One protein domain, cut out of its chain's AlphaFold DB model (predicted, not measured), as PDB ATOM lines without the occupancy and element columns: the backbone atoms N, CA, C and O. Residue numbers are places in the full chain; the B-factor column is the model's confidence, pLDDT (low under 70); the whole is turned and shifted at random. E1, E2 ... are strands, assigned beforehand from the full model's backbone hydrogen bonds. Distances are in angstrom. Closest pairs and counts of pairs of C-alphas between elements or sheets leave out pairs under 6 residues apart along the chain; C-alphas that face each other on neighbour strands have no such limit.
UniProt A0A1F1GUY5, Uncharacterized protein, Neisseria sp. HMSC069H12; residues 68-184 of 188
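What this domain is: This is residues 68 to 184 of the 188 residues of an uncharacterized protein of Neisseria sp. HMSC069H12 (UniProt A0A1F1GUY5). Two antiparallel sheets, E5 to E8 and E9 to E11, lie face to face as a sandwich, closest together at E5 and E9, and a third, strongly twisted sheet, E1 to E4, extends the body at one end. The printed part has 117 residues, with eleven named strands in the order E1 to E11 and no named helix; the class is all strand. Each sheet is a meander, each strand the antiparallel neighbour of the one before, ordered E1 E2 E3 E4, E5 E6 E7 E8 and E9 E10 E11. The whole is compact, with a radius of gyration of the C-alphas of 14.1 A and spans of 45 by 32 by 20 A.

Where its parts are: E5 is residues 105 to 109, beginning at C-alpha 105 (153.003, 164.621, 172.426), E6 residues 114 to 118, E7 residues 122 to 127 and 16.6 A long, and E8 residues 135 to 138. E9 is residues 157 to 162, 16.3 A long, E10 residues 165 to 171, 19.8 A, and E11 residues 177 to 183, 19.9 A, ending at C-alpha 183 (139.361, 175.789, 167.662). E1 is residues 68 to 73, 16.1 A long, beginning at C-alpha 68 (157.326, 150.969, 174.161). E2 is residues 76 to 82, 19.3 A, E3 residues 88 to 93, 16.4 A, and E4 residues 100 to 103.

How they stand to each other: In the sheet E5 to E8, the hairpin E5 and E6 has N 106 and O 116 at 2.9 A, within hydrogen-bond range. The hairpin E6 and E7 has N 115 and O 126 at 2.8 A, and the hairpin E7 and E8 has N 123 and O 137 at 2.9 A. In the sandwich, the best planes of the facing parts are 12 degrees apart and their centres 9.2 A apart. The closest C-alphas of E5 and E9 are those of Ala 107 and Ala 159, 5.7 A; E8 and E11 are apart. The hairpin E9 and E10 has N 160 and O 167 at 2.8 A, and the hairpin E10 and E11 has N 168 and O 180 at 2.9 A. In the third sheet, N 71 and O 78 of E1 and E2 are 2.9 A apart, N 79 and O 91 of E2 and E3 2.9 A, and N 90 and O 102 of E3 and E4 2.8 A. E4 and E5 meet only through their link. The closest C-alphas of E3 and E5 are those of Thr 90 and Val 105, 6.8 A.

The domain as a whole: The two C-alphas farthest apart, those of Arg 95 and Ala 174, are 45.8 A apart. The printed part has no cut. The link E8 to E9, residues 139 to 156, is long. The mean pLDDT of the printed part is 91.4, and residues 85 to 87 are under 70.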
ATOM      1  N   THR A  68     158.007 150.829 175.439       92.00
ATOM      2  CA  THR A  68     157.326 150.969 174.161       92.00
ATOM      3  C   THR A  68     155.890 150.490 174.280       92.00
ATOM      4  O   THR A  68     155.618 149.346 174.632       92.00
ATOM      5  N   SER A  69     154.956 151.356 173.910       93.00
ATOM      6  CA  SER A  69     153.538 151.029 173.790       93.00
ATOM      7  C   SER A  69     153.043 151.425 172.408       93.00
ATOM      8  O   SER A  69     153.677 152.210 171.705       93.00
ATOM      9  N   TYR A  70     151.933 150.841 171.979       94.00
ATOM     10  CA  TYR A  70     151.331 151.191 170.706       94.00
ATOM     11  C   TYR A  70     149.815 151.162 170.808       94.00
ATOM     12  O   TYR A  70     149.247 150.412 171.602       94.00
ATOM     13  N   GLU A  71     149.178 151.943 169.952       94.19
ATOM     14  CA  GLU A  71     147.734 151.963 169.788       94.19
ATOM     15  C   GLU A  71     147.351 152.257 168.335       94.19
ATOM     16  O   GLU A  71     148.184 152.619 167.498       94.19
ATOM     17  N   TRP A  72     146.067 152.088 168.036       93.56
ATOM     18  CA  TRP A  72     145.479 152.470 166.760       93.56
ATOM     19  C   TRP A  72     144.646 153.737 166.937       93.56
ATOM     20  O   TRP A  72     143.613 153.721 167.603       93.56
ATOM     21  N   LEU A  73     145.068 154.824 166.294       91.75
ATOM     22  CA  LEU A  73     144.299 156.060 166.187       91.75
ATOM     23  C   LEU A  73     143.514 156.029 164.875       91.75
ATOM     24  O   LEU A  73     144.001 156.429 163.816       91.75
ATOM     25  N   GLY A  74     142.307 155.464 164.927       90.50
ATOM     26  CA  GLY A  74     141.604 155.066 163.709       90.50
ATOM     27  C   GLY A  74     142.399 153.961 163.011       90.50
ATOM     28  O   GLY A  74     142.684 152.938 163.620       90.50
ATOM     29  N   ASN A  75     142.809 154.181 161.760       91.75
ATOM     30  CA  ASN A  75     143.670 153.244 161.018       91.75
ATOM     31  C   ASN A  75     145.156 153.652 161.012       91.75
ATOM     32  O   ASN A  75     145.959 153.042 160.304       91.75
ATOM     33  N   THR A  76     145.531 154.667 161.796       92.25
ATOM     34  CA  THR A  76     146.920 155.109 161.959       92.25
ATOM     35  C   THR A  76     147.553 154.399 163.147       92.25
ATOM     36  O   THR A  76     147.023 154.437 164.257       92.25
ATOM     37  N   PHE A  77     148.694 153.755 162.928       94.69
ATOM     38  CA  PHE A  77     149.488 153.139 163.982       94.69
ATOM     39  C   PHE A  77     150.243 154.228 164.738       94.69
ATOM     40  O   PHE A  77     151.029 154.948 164.123       94.69
ATOM     41  N   ALA A  78     150.022 154.337 166.045       94.56
ATOM     42  CA  ALA A  78     150.774 155.220 166.925       94.56
ATOM     43  C   ALA A  78     151.699 154.378 167.807       94.56
ATOM     44  O   ALA A  78     151.244 153.526 168.568       94.56
ATOM     45  N   LEU A  79     153.004 154.605 167.684       95.06
ATOM     46  CA  LEU A  79     154.044 153.946 168.466       95.06
ATOM     47  C   LEU A  79     154.640 154.951 169.439       95.06
ATOM     48  O   LEU A  79     155.315 155.882 169.008       95.06
ATOM     49  N   ARG A  80     154.398 154.756 170.731       93.25
ATOM     50  CA  ARG A  80     154.904 155.619 171.794       93.25
ATOM     51  C   ARG A  80     156.113 154.981 172.461       93.25
ATOM     52  O   ARG A  80     156.023 153.866 172.976       93.25
ATOM     53  N   THR A  81     157.196 155.741 172.538       91.69
ATOM     54  CA  THR A  81     158.412 155.385 173.276       91.69
ATOM     55  C   THR A  81     158.624 156.395 174.392       91.69
ATOM     56  O   THR A  81     158.629 157.596 174.131       91.69
ATOM     57  N   SER A  82     158.800 155.924 175.627       87.25
ATOM     58  CA  SER A  82     159.123 156.771 176.781       87.25
ATOM     59  C   SER A  82     160.592 156.618 177.172       87.25
ATOM     60  O   SER A  82     161.017 155.519 177.517       87.25
ATOM     61  N   PHE A  83     161.386 157.691 177.163       80.38
ATOM     62  CA  PHE A  83     162.773 157.632 177.648       80.38
ATOM     63  C   PHE A  83     162.943 158.019 179.124       80.38
ATOM     64  O   PHE A  83     164.049 157.902 179.650       80.38
ATOM     65  N   GLY A  84     161.864 158.366 179.828       74.50
ATOM     66  CA  GLY A  84     161.900 158.745 181.238       74.50
ATOM     67  C   GLY A  84     160.980 159.925 181.518       74.50
ATOM     68  O   GLY A  84     159.875 159.986 180.985       74.50
ATOM     69  N   SER A  85     161.427 160.847 182.370       62.56
ATOM     70  CA  SER A  85     160.637 162.020 182.749       62.56
ATOM     71  C   SER A  85     160.423 163.005 181.600       62.56
ATOM     72  O   SER A  85     159.404 163.679 181.623       62.56
ATOM     73  N   TYR A  86     161.318 163.055 180.606       64.75
ATOM     74  CA  TYR A  86     161.187 163.856 179.382       64.75
ATOM     75  C   TYR A  86     161.931 163.160 178.228       64.75
ATOM     76  O   TYR A  86     162.846 162.378 178.482       64.75
ATOM     77  N   ASP A  87     161.505 163.436 176.992       63.94
ATOM     78  CA  ASP A  87     161.717 162.673 175.748       63.94
ATOM     79  C   ASP A  87     160.769 161.471 175.603       63.94
ATOM     80  O   ASP A  87     161.142 160.300 175.720       63.94
ATOM     81  N   SER A  88     159.500 161.769 175.307       77.50
ATOM     82  CA  SER A  88     158.593 160.790 174.712       77.50
ATOM     83  C   SER A  88     158.406 161.091 173.228       77.50
ATOM     84  O   SER A  88     158.158 162.230 172.832       77.50
ATOM     85  N   TYR A  89     158.568 160.072 172.393       85.69
ATOM     86  CA  TYR A  89     158.386 160.183 170.950       85.69
ATOM     87  C   TYR A  89     157.178 159.348 170.559       85.69
ATOM     88  O   TYR A  89     157.049 158.201 170.993       85.69
ATOM     89  N   THR A  90     156.312 159.910 169.725       88.12
ATOM     90  CA  THR A  90     155.240 159.164 169.072       88.12
ATOM     91  C   THR A  90     155.510 159.116 167.581       88.12
ATOM     92  O   THR A  90     155.650 160.155 166.937       88.12
ATOM     93  N   ILE A  91     155.592 157.908 167.035       91.81
ATOM     94  CA  ILE A  91     155.722 157.679 165.600       91.81
ATOM     95  C   ILE A  91     154.356 157.304 165.059       91.81
ATOM     96  O   ILE A  91     153.755 156.329 165.512       91.81
ATOM     97  N   PHE A  92     153.890 158.048 164.064       91.62
ATOM     98  CA  PHE A  92     152.653 157.736 163.366       91.62
ATOM     99  C   PHE A  92     152.980 157.096 162.030       91.62
ATOM    100  O   PHE A  92     153.734 157.654 161.232       91.62
ATOM    101  N   ALA A  93     152.414 155.922 161.784       90.94
ATOM    102  CA  ALA A  93     152.561 155.203 160.533       90.94
ATOM    103  C   ALA A  93     151.190 154.784 160.009       90.94
ATOM    104  O   ALA A  93     150.359 154.248 160.739       90.94
ATOM    105  N   ASP A  94     150.972 154.986 158.722       89.56
ATOM    106  CA  ASP A  94     149.812 154.481 158.008       89.56
ATOM    107  C   ASP A  94     150.267 153.808 156.701       89.56
ATOM    108  O   ASP A  94     151.454 153.551 156.470       89.56
ATOM    109  N   ARG A  95     149.305 153.479 155.839       86.31
ATOM    110  CA  ARG A  95     149.584 152.858 154.539       86.31
ATOM    111  C   ARG A  95     150.069 153.846 153.470       86.31
ATOM    112  O   ARG A  95     150.546 153.403 152.427       86.31
ATOM    113  N   THR A  96     149.878 155.148 153.678       86.75
ATOM    114  CA  THR A  96     149.916 156.158 152.608       86.75
ATOM    115  C   THR A  96     151.103 157.098 152.759       86.75
ATOM    116  O   THR A  96     151.805 157.387 151.790       86.75
ATOM    117  N   HIS A  97     151.343 157.562 153.975       86.94
ATOM    118  CA  HIS A  97     152.338 158.553 154.320       86.94
ATOM    119  C   HIS A  97     153.599 157.886 154.869       86.94
ATOM    120  O   HIS A  97     153.617 156.738 155.321       86.94
ATOM    121  N   LYS A  98     154.714 158.615 154.802       86.12
ATOM    122  CA  LYS A  98     155.940 158.168 155.463       86.12
ATOM    123  C   LYS A  98     155.738 158.259 156.979       86.12
ATOM    124  O   LYS A  98     155.190 159.266 157.434       86.12
ATOM    125  N   PRO A  99     156.218 157.267 157.752       88.50
ATOM    126  CA  PRO A  99     156.270 157.408 159.193       88.50
ATOM    127  C   PRO A  99     157.015 158.682 159.583       88.50
ATOM    128  O   PRO A  99     158.029 159.019 158.965       88.50
ATOM    129  N   HIS A 100     156.507 159.384 160.584       87.94
ATOM    130  CA  HIS A 100     157.142 160.572 161.144       87.94
ATOM    131  C   HIS A 100     156.989 160.557 162.658       87.94
ATOM    132  O   HIS A 100     156.081 159.924 163.202       87.94
ATOM    133  N   THR A 101     157.897 161.270 163.309       90.88
ATOM    134  CA  THR A 101     158.053 161.275 164.756       90.88
ATOM    135  C   THR A 101     157.696 162.648 165.294       90.88
ATOM    136  O   THR A 101     158.242 163.648 164.829       90.88
ATOM    137  N   LEU A 102     156.819 162.691 166.292       91.62
ATOM    138  CA  LEU A 102     156.558 163.877 167.099       91.62
ATOM    139  C   LEU A 102     157.091 163.651 168.515       91.62
ATOM    140  O   LEU A 102     156.820 162.614 169.122       91.62
ATOM    141  N   SER A 103     157.838 164.619 169.034       90.56
ATOM    142  CA  SER A 103     158.315 164.630 170.420       90.56
ATOM    143  C   SER A 103     157.332 165.369 171.321       90.56
ATOM    144  O   SER A 103     156.651 166.288 170.861       90.56
ATOM    145  N   SER A 104     157.278 164.979 172.595       91.19
ATOM    146  CA  SER A 104     156.490 165.653 173.637       91.19
ATOM    147  C   SER A 104     155.008 165.790 173.279       91.19
ATOM    148  O   SER A 104     154.398 166.851 173.422       91.19
ATOM    149  N   VAL A 105     154.435 164.708 172.739       93.12
ATOM    150  CA  VAL A 105     153.003 164.621 172.426       93.12
ATOM    151  C   VAL A 105     152.217 164.541 173.732       93.12
ATOM    152  O   VAL A 105     152.337 163.562 174.465       93.12
ATOM    153  N   ILE A 106     151.375 165.542 173.983       93.25
ATOM    154  CA  ILE A 106     150.520 165.620 175.177       93.25
ATOM    155  C   ILE A 106     149.083 165.163 174.907       93.25
ATOM    156  O   ILE A 106     148.375 164.785 175.834       93.25
ATOM    157  N   ALA A 107     148.646 165.177 173.645       94.31
ATOM    158  CA  ALA A 107     147.314 164.725 173.257       94.31
ATOM    159  C   ALA A 107     147.266 164.283 171.794       94.31
ATOM    160  O   ALA A 107     147.935 164.862 170.936       94.31
ATOM    161  N   THR A 108     146.405 163.314 171.496       94.50
ATOM    162  CA  THR A 108     146.062 162.883 170.137       94.50
ATOM    163  C   THR A 108     144.547 162.749 169.996       94.50
ATOM    164  O   THR A 108     143.831 162.549 170.977       94.50
ATOM    165  N   ASP A 109     144.038 162.864 168.771       92.94
ATOM    166  CA  ASP A 109     142.651 162.550 168.448       92.94
ATOM    167  C   ASP A 109     142.561 161.748 167.158       92.94
ATOM    168  O   ASP A 109     142.992 162.181 166.088       92.94
ATOM    169  N   SER A 110     141.953 160.570 167.265       88.44
ATOM    170  CA  SER A 110     141.763 159.653 166.143       88.44
ATOM    171  C   SER A 110     140.742 160.157 165.127       88.44
ATOM    172  O   SER A 110     140.866 159.846 163.944       88.44
ATOM    173  N   LYS A 111     139.741 160.937 165.560       90.62
ATOM    174  CA  LYS A 111     138.659 161.405 164.680       90.62
ATOM    175  C   LYS A 111     139.131 162.501 163.742       90.62
ATOM    176  O   LYS A 111     138.823 162.466 162.557       90.62
ATOM    177  N   THR A 112     139.855 163.472 164.284       90.94
ATOM    178  CA  THR A 112     140.369 164.617 163.523       90.94
ATOM    179  C   THR A 112     141.805 164.416 163.055       90.94
ATOM    180  O   THR A 112     142.345 165.273 162.364       90.94
ATOM    181  N   GLN A 113     142.414 163.277 163.416       90.94
ATOM    182  CA  GLN A 113     143.798 162.927 163.103       90.94
ATOM    183  C   GLN A 113     144.739 164.081 163.448       90.94
ATOM    184  O   GLN A 113     145.555 164.521 162.635       90.94
ATOM    185  N   CYS A 114     144.590 164.577 164.673       93.81
ATOM    186  CA  CYS A 114     145.329 165.713 165.194       93.81
ATOM    187  C   CYS A 114     146.170 165.285 166.398       93.81
ATOM    188  O   CYS A 114     145.788 164.386 167.149       93.81
ATOM    189  N   ALA A 115     147.302 165.946 166.594       95.19
ATOM    190  CA  ALA A 115     148.134 165.817 167.779       95.19
ATOM    191  C   ALA A 115     148.515 167.196 168.309       95.19
ATOM    192  O   ALA A 115     148.661 168.153 167.545       95.19
ATOM    193  N   VAL A 116     148.698 167.275 169.622       96.06
ATOM    194  CA  VAL A 116     149.262 168.439 170.303       96.06
ATOM    195  C   VAL A 116     150.591 168.031 170.911       96.06
ATOM    196  O   VAL A 116     150.663 167.030 171.627       96.06
ATOM    197  N   THR A 117     151.628 168.816 170.638       95.31
ATOM    198  CA  THR A 117     152.914 168.725 171.328       95.31
ATOM    199  C   THR A 117     153.153 169.975 172.156       95.31
ATOM    200  O   THR A 117     152.656 171.053 171.818       95.31
ATOM    201  N   ALA A 118     153.917 169.840 173.232       94.38
ATOM    202  CA  ALA A 118     154.350 170.962 174.050       94.38
ATOM    203  C   ALA A 118     155.839 170.820 174.358       94.38
ATOM    204  O   ALA A 118     156.274 169.786 174.841       94.38
ATOM    205  N   ASP A 119     156.623 171.850 174.073       92.56
ATOM    206  CA  ASP A 119     158.054 171.882 174.363       92.56
ATOM    207  C   ASP A 119     158.450 173.233 174.981       92.56
ATOM    208  O   ASP A 119     157.607 174.043 175.368       92.56
ATOM    209  N   ASN A 120     159.748 173.498 175.102       91.81
ATOM    210  CA  ASN A 120     160.245 174.778 175.606       91.81
ATOM    211  C   ASN A 120     160.005 175.965 174.650       91.81
ATOM    212  O   ASN A 120     160.138 177.117 175.062       91.81
ATOM    213  N   LYS A 121     159.669 175.720 173.377       93.62
ATOM    214  CA  LYS A 121     159.362 176.764 172.391       93.62
ATOM    215  C   LYS A 121     157.890 177.130 172.415       93.62
ATOM    216  O   LYS A 121     157.565 178.289 172.151       93.62
ATOM    217  N   GLY A 122     157.004 176.179 172.690       95.31
ATOM    218  CA  GLY A 122     155.573 176.432 172.694       95.31
ATOM    219  C   GLY A 122     154.710 175.183 172.586       95.31
ATOM    220  O   GLY A 122     155.162 174.057 172.772       95.31
ATOM    221  N   VAL A 123     153.444 175.411 172.249       96.94
ATOM    222  CA  VAL A 123     152.456 174.368 171.968       96.94
ATOM    223  C   VAL A 123     152.217 174.313 170.463       96.94
ATOM    224  O   VAL A 123     151.846 175.317 169.846       96.94
ATOM    225  N   SER A 124     152.414 173.145 169.862       97.12
ATOM    226  CA  SER A 124     152.251 172.925 168.425       97.12
ATOM    227  C   SER A 124     151.112 171.955 168.151       97.12
ATOM    228  O   SER A 124     150.998 170.911 168.783       97.12
ATOM    229  N   PHE A 125     150.287 172.283 167.163       96.69
ATOM    230  CA  PHE A 125     149.241 171.404 166.656       96.69
ATOM    231  C   PHE A 125     149.696 170.814 165.332       96.69
ATOM    232  O   PHE A 125     150.083 171.556 164.425       96.69
ATOM    233  N   TYR A 126     149.595 169.501 165.201       95.19
ATOM    234  CA  TYR A 126     149.952 168.761 164.000       95.19
ATOM    235  C   TYR A 126     148.741 168.005 163.483       95.19
ATOM    236  O   TYR A 126     148.052 167.332 164.244       95.19
ATOM    237  N   SER A 127     148.531 168.047 162.172       92.06
ATOM    238  CA  SER A 127     147.826 166.948 161.519       92.06
ATOM    239  C   SER A 127     148.774 165.749 161.509       92.06
ATOM    240  O   SER A 127     149.931 165.911 161.121       92.06
ATOM    241  N   LEU A 128     148.292 164.564 161.891       89.12
ATOM    242  CA  LEU A 128     149.065 163.317 161.997       89.12
ATOM    243  C   LEU A 128     149.719 162.856 160.688       89.12
ATOM    244  O   LEU A 128     150.250 161.761 160.647       89.12
ATOM    245  N   PHE A 129     149.656 163.607 159.592       82.94
ATOM    246  CA  PHE A 129     150.337 163.273 158.335       82.94
ATOM    247  C   PHE A 129     151.178 164.428 157.792       82.94
ATOM    248  O   PHE A 129     151.618 164.391 156.641       82.94
ATOM    249  N   ARG A 130     151.392 165.470 158.602       86.75
ATOM    250  CA  ARG A 130     152.212 166.628 158.255       86.75
ATOM    251  C   ARG A 130     153.394 166.715 159.210       86.75
ATOM    252  O   ARG A 130     153.245 166.644 160.421       86.75
ATOM    253  N   ASP A 131     154.568 166.915 158.633       82.56
ATOM    254  CA  ASP A 131     155.816 167.172 159.349       82.56
ATOM    255  C   ASP A 131     155.857 168.573 159.977       82.56
ATOM    256  O   ASP A 131     156.574 168.812 160.947       82.56
ATOM    257  N   LYS A 132     155.080 169.509 159.425       90.75
ATOM    258  CA  LYS A 132     154.972 170.887 159.903       90.75
ATOM    259  C   LYS A 132     153.707 171.103 160.733       90.75
ATOM    260  O   LYS A 132     152.645 170.588 160.368       90.75
ATOM    261  N   PRO A 133     153.793 171.921 161.796       94.81
ATOM    262  CA  PRO A 133     152.630 172.259 162.594       94.81
ATOM    263  C   PRO A 133     151.622 173.047 161.752       94.81
ATOM    264  O   PRO A 133     151.989 173.940 160.987       94.81
ATOM    265  N   VAL A 134     150.337 172.734 161.918       95.75
ATOM    266  CA  VAL A 134     149.228 173.513 161.342       95.75
ATOM    267  C   VAL A 134     148.958 174.785 162.146       95.75
ATOM    268  O   VAL A 134     148.431 175.758 161.615       95.75
ATOM    269  N   LYS A 135     149.342 174.795 163.427       96.62
ATOM    270  CA  LYS A 135     149.269 175.959 164.308       96.62
ATOM    271  C   LYS A 135     150.345 175.872 165.379       96.62
ATOM    272  O   LYS A 135     150.631 174.788 165.878       96.62
ATOM    273  N   PHE A 136     150.889 177.021 165.756       97.06
ATOM    274  CA  PHE A 136     151.879 177.143 166.817       97.06
ATOM    275  C   PHE A 136     151.492 178.279 167.763       97.06
ATOM    276  O   PHE A 136     151.101 179.357 167.314       97.06
ATOM    277  N   ILE A 137     151.592 178.024 169.064       96.88
ATOM    278  CA  ILE A 137     151.432 179.006 170.133       96.88
ATOM    279  C   ILE A 137     152.783 179.103 170.832       96.88
ATOM    280  O   ILE A 137     153.213 178.148 171.474       96.88
ATOM    281  N   ALA A 138     153.453 180.244 170.706       96.06
ATOM    282  CA  ALA A 138     154.768 180.429 171.303       96.06
ATOM    283  C   ALA A 138     154.693 180.453 172.840       96.06
ATOM    284  O   ALA A 138     153.750 180.996 173.418       96.06
ATOM    285  N   ALA A 139     155.724 179.940 173.510       94.06
ATOM    286  CA  ALA A 139     155.831 179.955 174.970       94.06
ATOM    287  C   ALA A 139     155.816 181.384 175.553       94.06
ATOM    288  O   ALA A 139     155.378 181.605 176.677       94.06
ATOM    289  N   ASN A 140     156.249 182.377 174.770       92.62
ATOM    290  CA  ASN A 140     156.232 183.793 175.140       92.62
ATOM    291  C   ASN A 140     154.998 184.556 174.621       92.62
ATOM    292  O   ASN A 140     154.969 185.789 174.696       92.62
ATOM    293  N   ASP A 141     153.986 183.862 174.091       93.38
ATOM    294  CA  ASP A 141     152.754 184.498 173.636       93.38
ATOM    295  C   ASP A 141     152.052 185.180 174.821       93.38
ATOM    296  O   ASP A 141     151.598 184.541 175.777       93.38
ATOM    297  N   LYS A 142     151.949 186.512 174.748       90.62
ATOM    298  CA  LYS A 142     151.359 187.351 175.799       90.62
ATOM    299  C   LYS A 142     149.918 186.953 176.121       90.62
ATOM    300  O   LYS A 142     149.506 187.106 177.270       90.62
ATOM    301  N   LYS A 143     149.166 186.443 175.139       92.69
ATOM    302  CA  LYS A 143     147.775 186.014 175.319       92.69
ATOM    303  C   LYS A 143     147.667 184.840 176.286       92.69
ATOM    304  O   LYS A 143     146.708 184.783 177.049       92.69
ATOM    305  N   PHE A 144     148.630 183.922 176.246       92.38
ATOM    306  CA  PHE A 144     148.624 182.727 177.084       92.38
ATOM    307  C   PHE A 144     149.417 182.946 178.373       92.38
ATOM    308  O   PHE A 144     148.989 182.502 179.429       92.38
ATOM    309  N   SER A 145     150.509 183.721 178.341       92.88
ATOM    310  CA  SER A 145     151.300 184.032 179.544       92.88
ATOM    311  C   SER A 145     151.694 182.768 180.337       92.88
ATOM    312  O   SER A 145     151.510 182.729 181.556       92.88
ATOM    313  N   PHE A 146     152.201 181.732 179.652       94.69
ATOM    314  CA  PHE A 146     152.673 180.489 180.275       94.69
ATOM    315  C   PHE A 146     153.707 180.754 181.381       94.69
ATOM    316  O   PHE A 146     154.419 181.765 181.339       94.69
ATOM    317  N   SER A 147     153.786 179.858 182.370       91.12
ATOM    318  CA  SER A 147     154.863 179.913 183.362       91.12
ATOM    319  C   SER A 147     156.226 179.759 182.686       91.12
ATOM    320  O   SER A 147     156.384 178.951 181.772       91.12
ATOM    321  N   GLN A 148     157.194 180.564 183.122       83.12
ATOM    322  CA  GLN A 148     158.566 180.551 182.603       83.12
ATOM    323  C   GLN A 148     159.512 179.732 183.487       83.12
ATOM    324  O   GLN A 148     160.608 179.391 183.050       83.12
ATOM    325  N   ASP A 149     159.068 179.357 184.687       85.06
ATOM    326  CA  ASP A 149     159.861 178.628 185.682       85.06
ATOM    327  C   ASP A 149     159.765 177.105 185.488       85.06
ATOM    328  O   ASP A 149     159.705 176.329 186.441       85.06
ATOM    329  N   VAL A 150     159.719 176.660 184.229       84.31
ATOM    330  CA  VAL A 150     159.600 175.245 183.856       84.31
ATOM    331  C   VAL A 150     160.570 174.884 182.742       84.31
ATOM    332  O   VAL A 150     160.857 175.679 181.851       84.31
ATOM    333  N   THR A 151     161.070 173.649 182.768       84.31
ATOM    334  CA  THR A 151     162.011 173.149 181.752       84.31
ATOM    335  C   THR A 151     161.356 172.980 180.377       84.31
ATOM    336  O   THR A 151     162.004 173.179 179.353       84.31
ATOM    337  N   SER A 152     160.074 172.613 180.349       87.50
ATOM    338  CA  SER A 152     159.276 172.408 179.140       87.50
ATOM    339  C   SER A 152     157.813 172.693 179.449       87.50
ATOM    340  O   SER A 152     157.367 172.449 180.570       87.50
ATOM    341  N   LEU A 153     157.047 173.156 178.459       92.62
ATOM    342  CA  LEU A 153     155.603 173.300 178.618       92.62
ATOM    343  C   LEU A 153     154.888 171.950 178.786       92.62
ATOM    344  O   LEU A 153     153.797 171.927 179.341       92.62
ATOM    345  N   GLU A 154     155.501 170.830 178.390       90.81
ATOM    346  CA  GLU A 154     154.948 169.477 178.592       90.81
ATOM    347  C   GLU A 154     154.610 169.176 180.062       90.81
ATOM    348  O   GLU A 154     153.679 168.426 180.331       90.81
ATOM    349  N   SER A 155     155.324 169.774 181.024       89.94
ATOM    350  CA  SER A 155     155.086 169.529 182.454       89.94
ATOM    351  C   SER A 155     153.923 170.326 183.044       89.94
ATOM    352  O   SER A 155     153.512 170.057 184.172       89.94
ATOM    353  N   ILE A 156     153.418 171.325 182.318       93.19
ATOM    354  CA  ILE A 156     152.407 172.266 182.814       93.19
ATOM    355  C   ILE A 156     151.272 172.527 181.837       93.19
ATOM    356  O   ILE A 156     150.439 173.378 182.131       93.19
ATOM    357  N   VAL A 157     151.248 171.870 180.677       95.50
ATOM    358  CA  VAL A 157     150.188 171.998 179.679       95.50
ATOM    359  C   VAL A 157     149.535 170.643 179.476       95.50
ATOM    360  O   VAL A 157     150.173 169.675 179.076       95.50
ATOM    361  N   GLU A 158     148.225 170.617 179.664       96.31
ATOM    362  CA  GLU A 158     147.360 169.502 179.316       96.31
ATOM    363  C   GLU A 158     146.438 169.920 178.172       96.31
ATOM    364  O   GLU A 158     145.974 171.064 178.104       96.31
ATOM    365  N   ALA A 159     146.149 168.986 177.270       96.94
ATOM    366  CA  ALA A 159     145.241 169.206 176.156       96.94
ATOM    367  C   ALA A 159     144.270 168.035 176.009       96.94
ATOM    368  O   ALA A 159     144.643 166.872 176.136       96.94
ATOM    369  N   GLU A 160     143.020 168.343 175.685       97.19
ATOM    370  CA  GLU A 160     141.995 167.353 175.383       97.19
ATOM    371  C   GLU A 160     141.194 167.780 174.149       97.19
ATOM    372  O   GLU A 160     140.675 168.898 174.064       97.19
ATOM    373  N   PHE A 161     141.051 166.872 173.187       95.81
ATOM    374  CA  PHE A 161     140.215 167.095 172.014       95.81
ATOM    375  C   PHE A 161     138.735 166.835 172.324       95.81
ATOM    376  O   PHE A 161     138.343 165.759 172.771       95.81
ATOM    377  N   LYS A 162     137.880 167.815 172.011       94.31
ATOM    378  CA  LYS A 162     136.413 167.738 172.091       94.31
ATOM    379  C   LYS A 162     135.810 168.083 170.727       94.31
ATOM    380  O   LYS A 162     135.232 169.149 170.511       94.31
ATOM    381  N   GLY A 163     135.978 167.172 169.768       88.50
ATOM    382  CA  GLY A 163     135.497 167.347 168.395       88.50
ATOM    383  C   GLY A 163     136.187 168.518 167.689       88.50
ATOM    384  O   GLY A 163     137.395 168.492 167.470       88.50
ATOM    385  N   LYS A 164     135.423 169.564 167.346       94.50
ATOM    386  CA  LYS A 164     135.951 170.772 166.680       94.50
ATOM    387  C   LYS A 164     136.730 171.708 167.615       94.50
ATOM    388  O   LYS A 164     137.196 172.755 167.175       94.50
ATOM    389  N   LYS A 165     136.844 171.372 168.901       96.69
ATOM    390  CA  LYS A 165     137.510 172.190 169.918       96.69
ATOM    391  C   LYS A 165     138.632 171.423 170.605       96.69
ATOM    392  O   LYS A 165     138.594 170.197 170.686       96.69
ATOM    393  N   VAL A 166     139.590 172.165 171.147       97.44
ATOM    394  CA  VAL A 166     140.637 171.660 172.037       97.44
ATOM    395  C   VAL A 166     140.548 172.418 173.349       97.44
ATOM    396  O   VAL A 166     140.628 173.647 173.372       97.44
ATOM    397  N   HIS A 167     140.347 171.683 174.432       97.88
ATOM    398  CA  HIS A 167     140.402 172.205 175.786       97.88
ATOM    399  C   HIS A 167     141.852 172.123 176.235       97.88
ATOM    400  O   HIS A 167     142.419 171.038 176.265       97.88
ATOM    401  N   MET A 168     142.460 173.265 176.534       97.62
ATOM    402  CA  MET A 168     143.842 173.335 176.992       97.62
ATOM    403  C   MET A 168     143.867 173.947 178.384       97.62
ATOM    404  O   MET A 168     143.363 175.055 178.576       97.62
ATOM    405  N   THR A 169     144.455 173.234 179.337       97.50
ATOM    406  CA  THR A 169     144.684 173.725 180.696       97.50
ATOM    407  C   THR A 169     146.176 173.879 180.906       97.50
ATOM    408  O   THR A 169     146.948 173.027 180.478       97.50
ATOM    409  N   TYR A 170     146.596 174.981 181.521       96.19
ATOM    410  CA  TYR A 170     148.006 175.217 181.783       96.19
ATOM    411  C   TYR A 170     148.264 176.101 182.997       96.19
ATOM    412  O   TYR A 170     147.401 176.877 183.408       96.19
ATOM    413  N   MET A 171     149.481 176.030 183.532       96.06
ATOM    414  CA  MET A 171     149.946 176.951 184.567       96.06
ATOM    415  C   MET A 171     150.495 178.243 183.948       96.06
ATOM    416  O   MET A 171     151.403 178.223 183.112       96.06
ATOM    417  N   ASN A 172     149.944 179.388 184.345       94.25
ATOM    418  CA  ASN A 172     150.412 180.693 183.879       94.25
ATOM    419  C   ASN A 172     151.576 181.235 184.733       94.25
ATOM    420  O   ASN A 172     151.919 180.681 185.773       94.25
ATOM    421  N   LYS A 173     152.149 182.374 184.328       91.81
ATOM    422  CA  LYS A 173     153.240 183.076 185.039       91.81
ATOM    423  C   LYS A 173     152.938 183.510 186.481       91.81
ATOM    424  O   LYS A 173     153.831 183.981 187.168       91.81
ATOM    425  N   ALA A 174     151.675 183.467 186.896       91.88
ATOM    426  CA  ALA A 174     151.250 183.763 188.262       91.88
ATOM    427  C   ALA A 174     150.955 182.474 189.051       91.88
ATOM    428  O   ALA A 174     150.253 182.538 190.058       91.88
ATOM    429  N   GLU A 175     151.427 181.327 188.548       90.44
ATOM    430  CA  GLU A 175     151.245 179.988 189.117       90.44
ATOM    431  C   GLU A 175     149.773 179.596 189.301       90.44
ATOM    432  O   GLU A 175     149.391 178.884 190.227       90.44
ATOM    433  N   ARG A 176     148.904 180.075 188.404       93.19
ATOM    434  CA  ARG A 176     147.482 179.718 188.396       93.19
ATOM    435  C   ARG A 176     147.175 178.801 187.230       93.19
ATOM    436  O   ARG A 176     147.618 179.055 186.109       93.19
ATOM    437  N   ASN A 177     146.334 177.807 187.489       95.44
ATOM    438  CA  ASN A 177     145.743 176.988 186.443       95.44
ATOM    439  C   ASN A 177     144.735 177.820 185.646       95.44
ATOM    440  O   ASN A 177     143.785 178.381 186.196       95.44
ATOM    441  N   VAL A 178     144.961 177.901 184.340       96.44
ATOM    442  CA  VAL A 178     144.118 178.593 183.370       96.44
ATOM    443  C   VAL A 178     143.619 177.567 182.370       96.44
ATOM    444  O   VAL A 178     144.407 176.799 181.830       96.44
ATOM    445  N   SER A 179     142.322 177.588 182.079       96.69
ATOM    446  CA  SER A 179     141.729 176.772 181.021       96.69
ATOM    447  C   SER A 179     141.257 177.656 179.877       96.69
ATOM    448  O   SER A 179     140.636 178.700 180.084       96.69
ATOM    449  N   VAL A 180     141.537 177.226 178.652       96.75
ATOM    450  CA  VAL A 180     141.101 177.888 177.424       96.75
ATOM    451  C   VAL A 180     140.519 176.868 176.459       96.75
ATOM    452  O   VAL A 180     140.938 175.712 176.416       96.75
ATOM    453  N   VAL A 181     139.558 177.313 175.656       97.50
ATOM    454  CA  VAL A 181     138.992 176.514 174.568       97.50
ATOM    455  C   VAL A 181     139.449 177.120 173.252       97.50
ATOM    456  O   VAL A 181     139.224 178.300 172.984       97.50
ATOM    457  N   LEU A 182     140.111 176.308 172.438       96.44
ATOM    458  CA  LEU A 182     140.629 176.683 171.130       96.44
ATOM    459  C   LEU A 182     139.853 175.944 170.040       96.44
ATOM    460  O   LEU A 182     139.378 174.830 170.254       96.44
ATOM    461  N   ASP A 183     139.746 176.541 168.857       96.69
ATOM    462  CA  ASP A 183     139.361 175.789 167.662       96.69
ATOM    463  C   ASP A 183     140.425 174.740 167.343       96.69
ATOM    464  O   ASP A 183     141.623 175.035 167.424       96.69
ATOM    465  N   ASN A 184     139.983 173.534 166.986       95.38
ATOM    466  CA  ASN A 184     140.862 172.472 166.516       95.38
ATOM    467  C   ASN A 184     141.376 172.834 165.111       95.38
ATOM    468  O   ASN A 184     140.598 172.782 164.161       95.38
TER     469      ASN A 184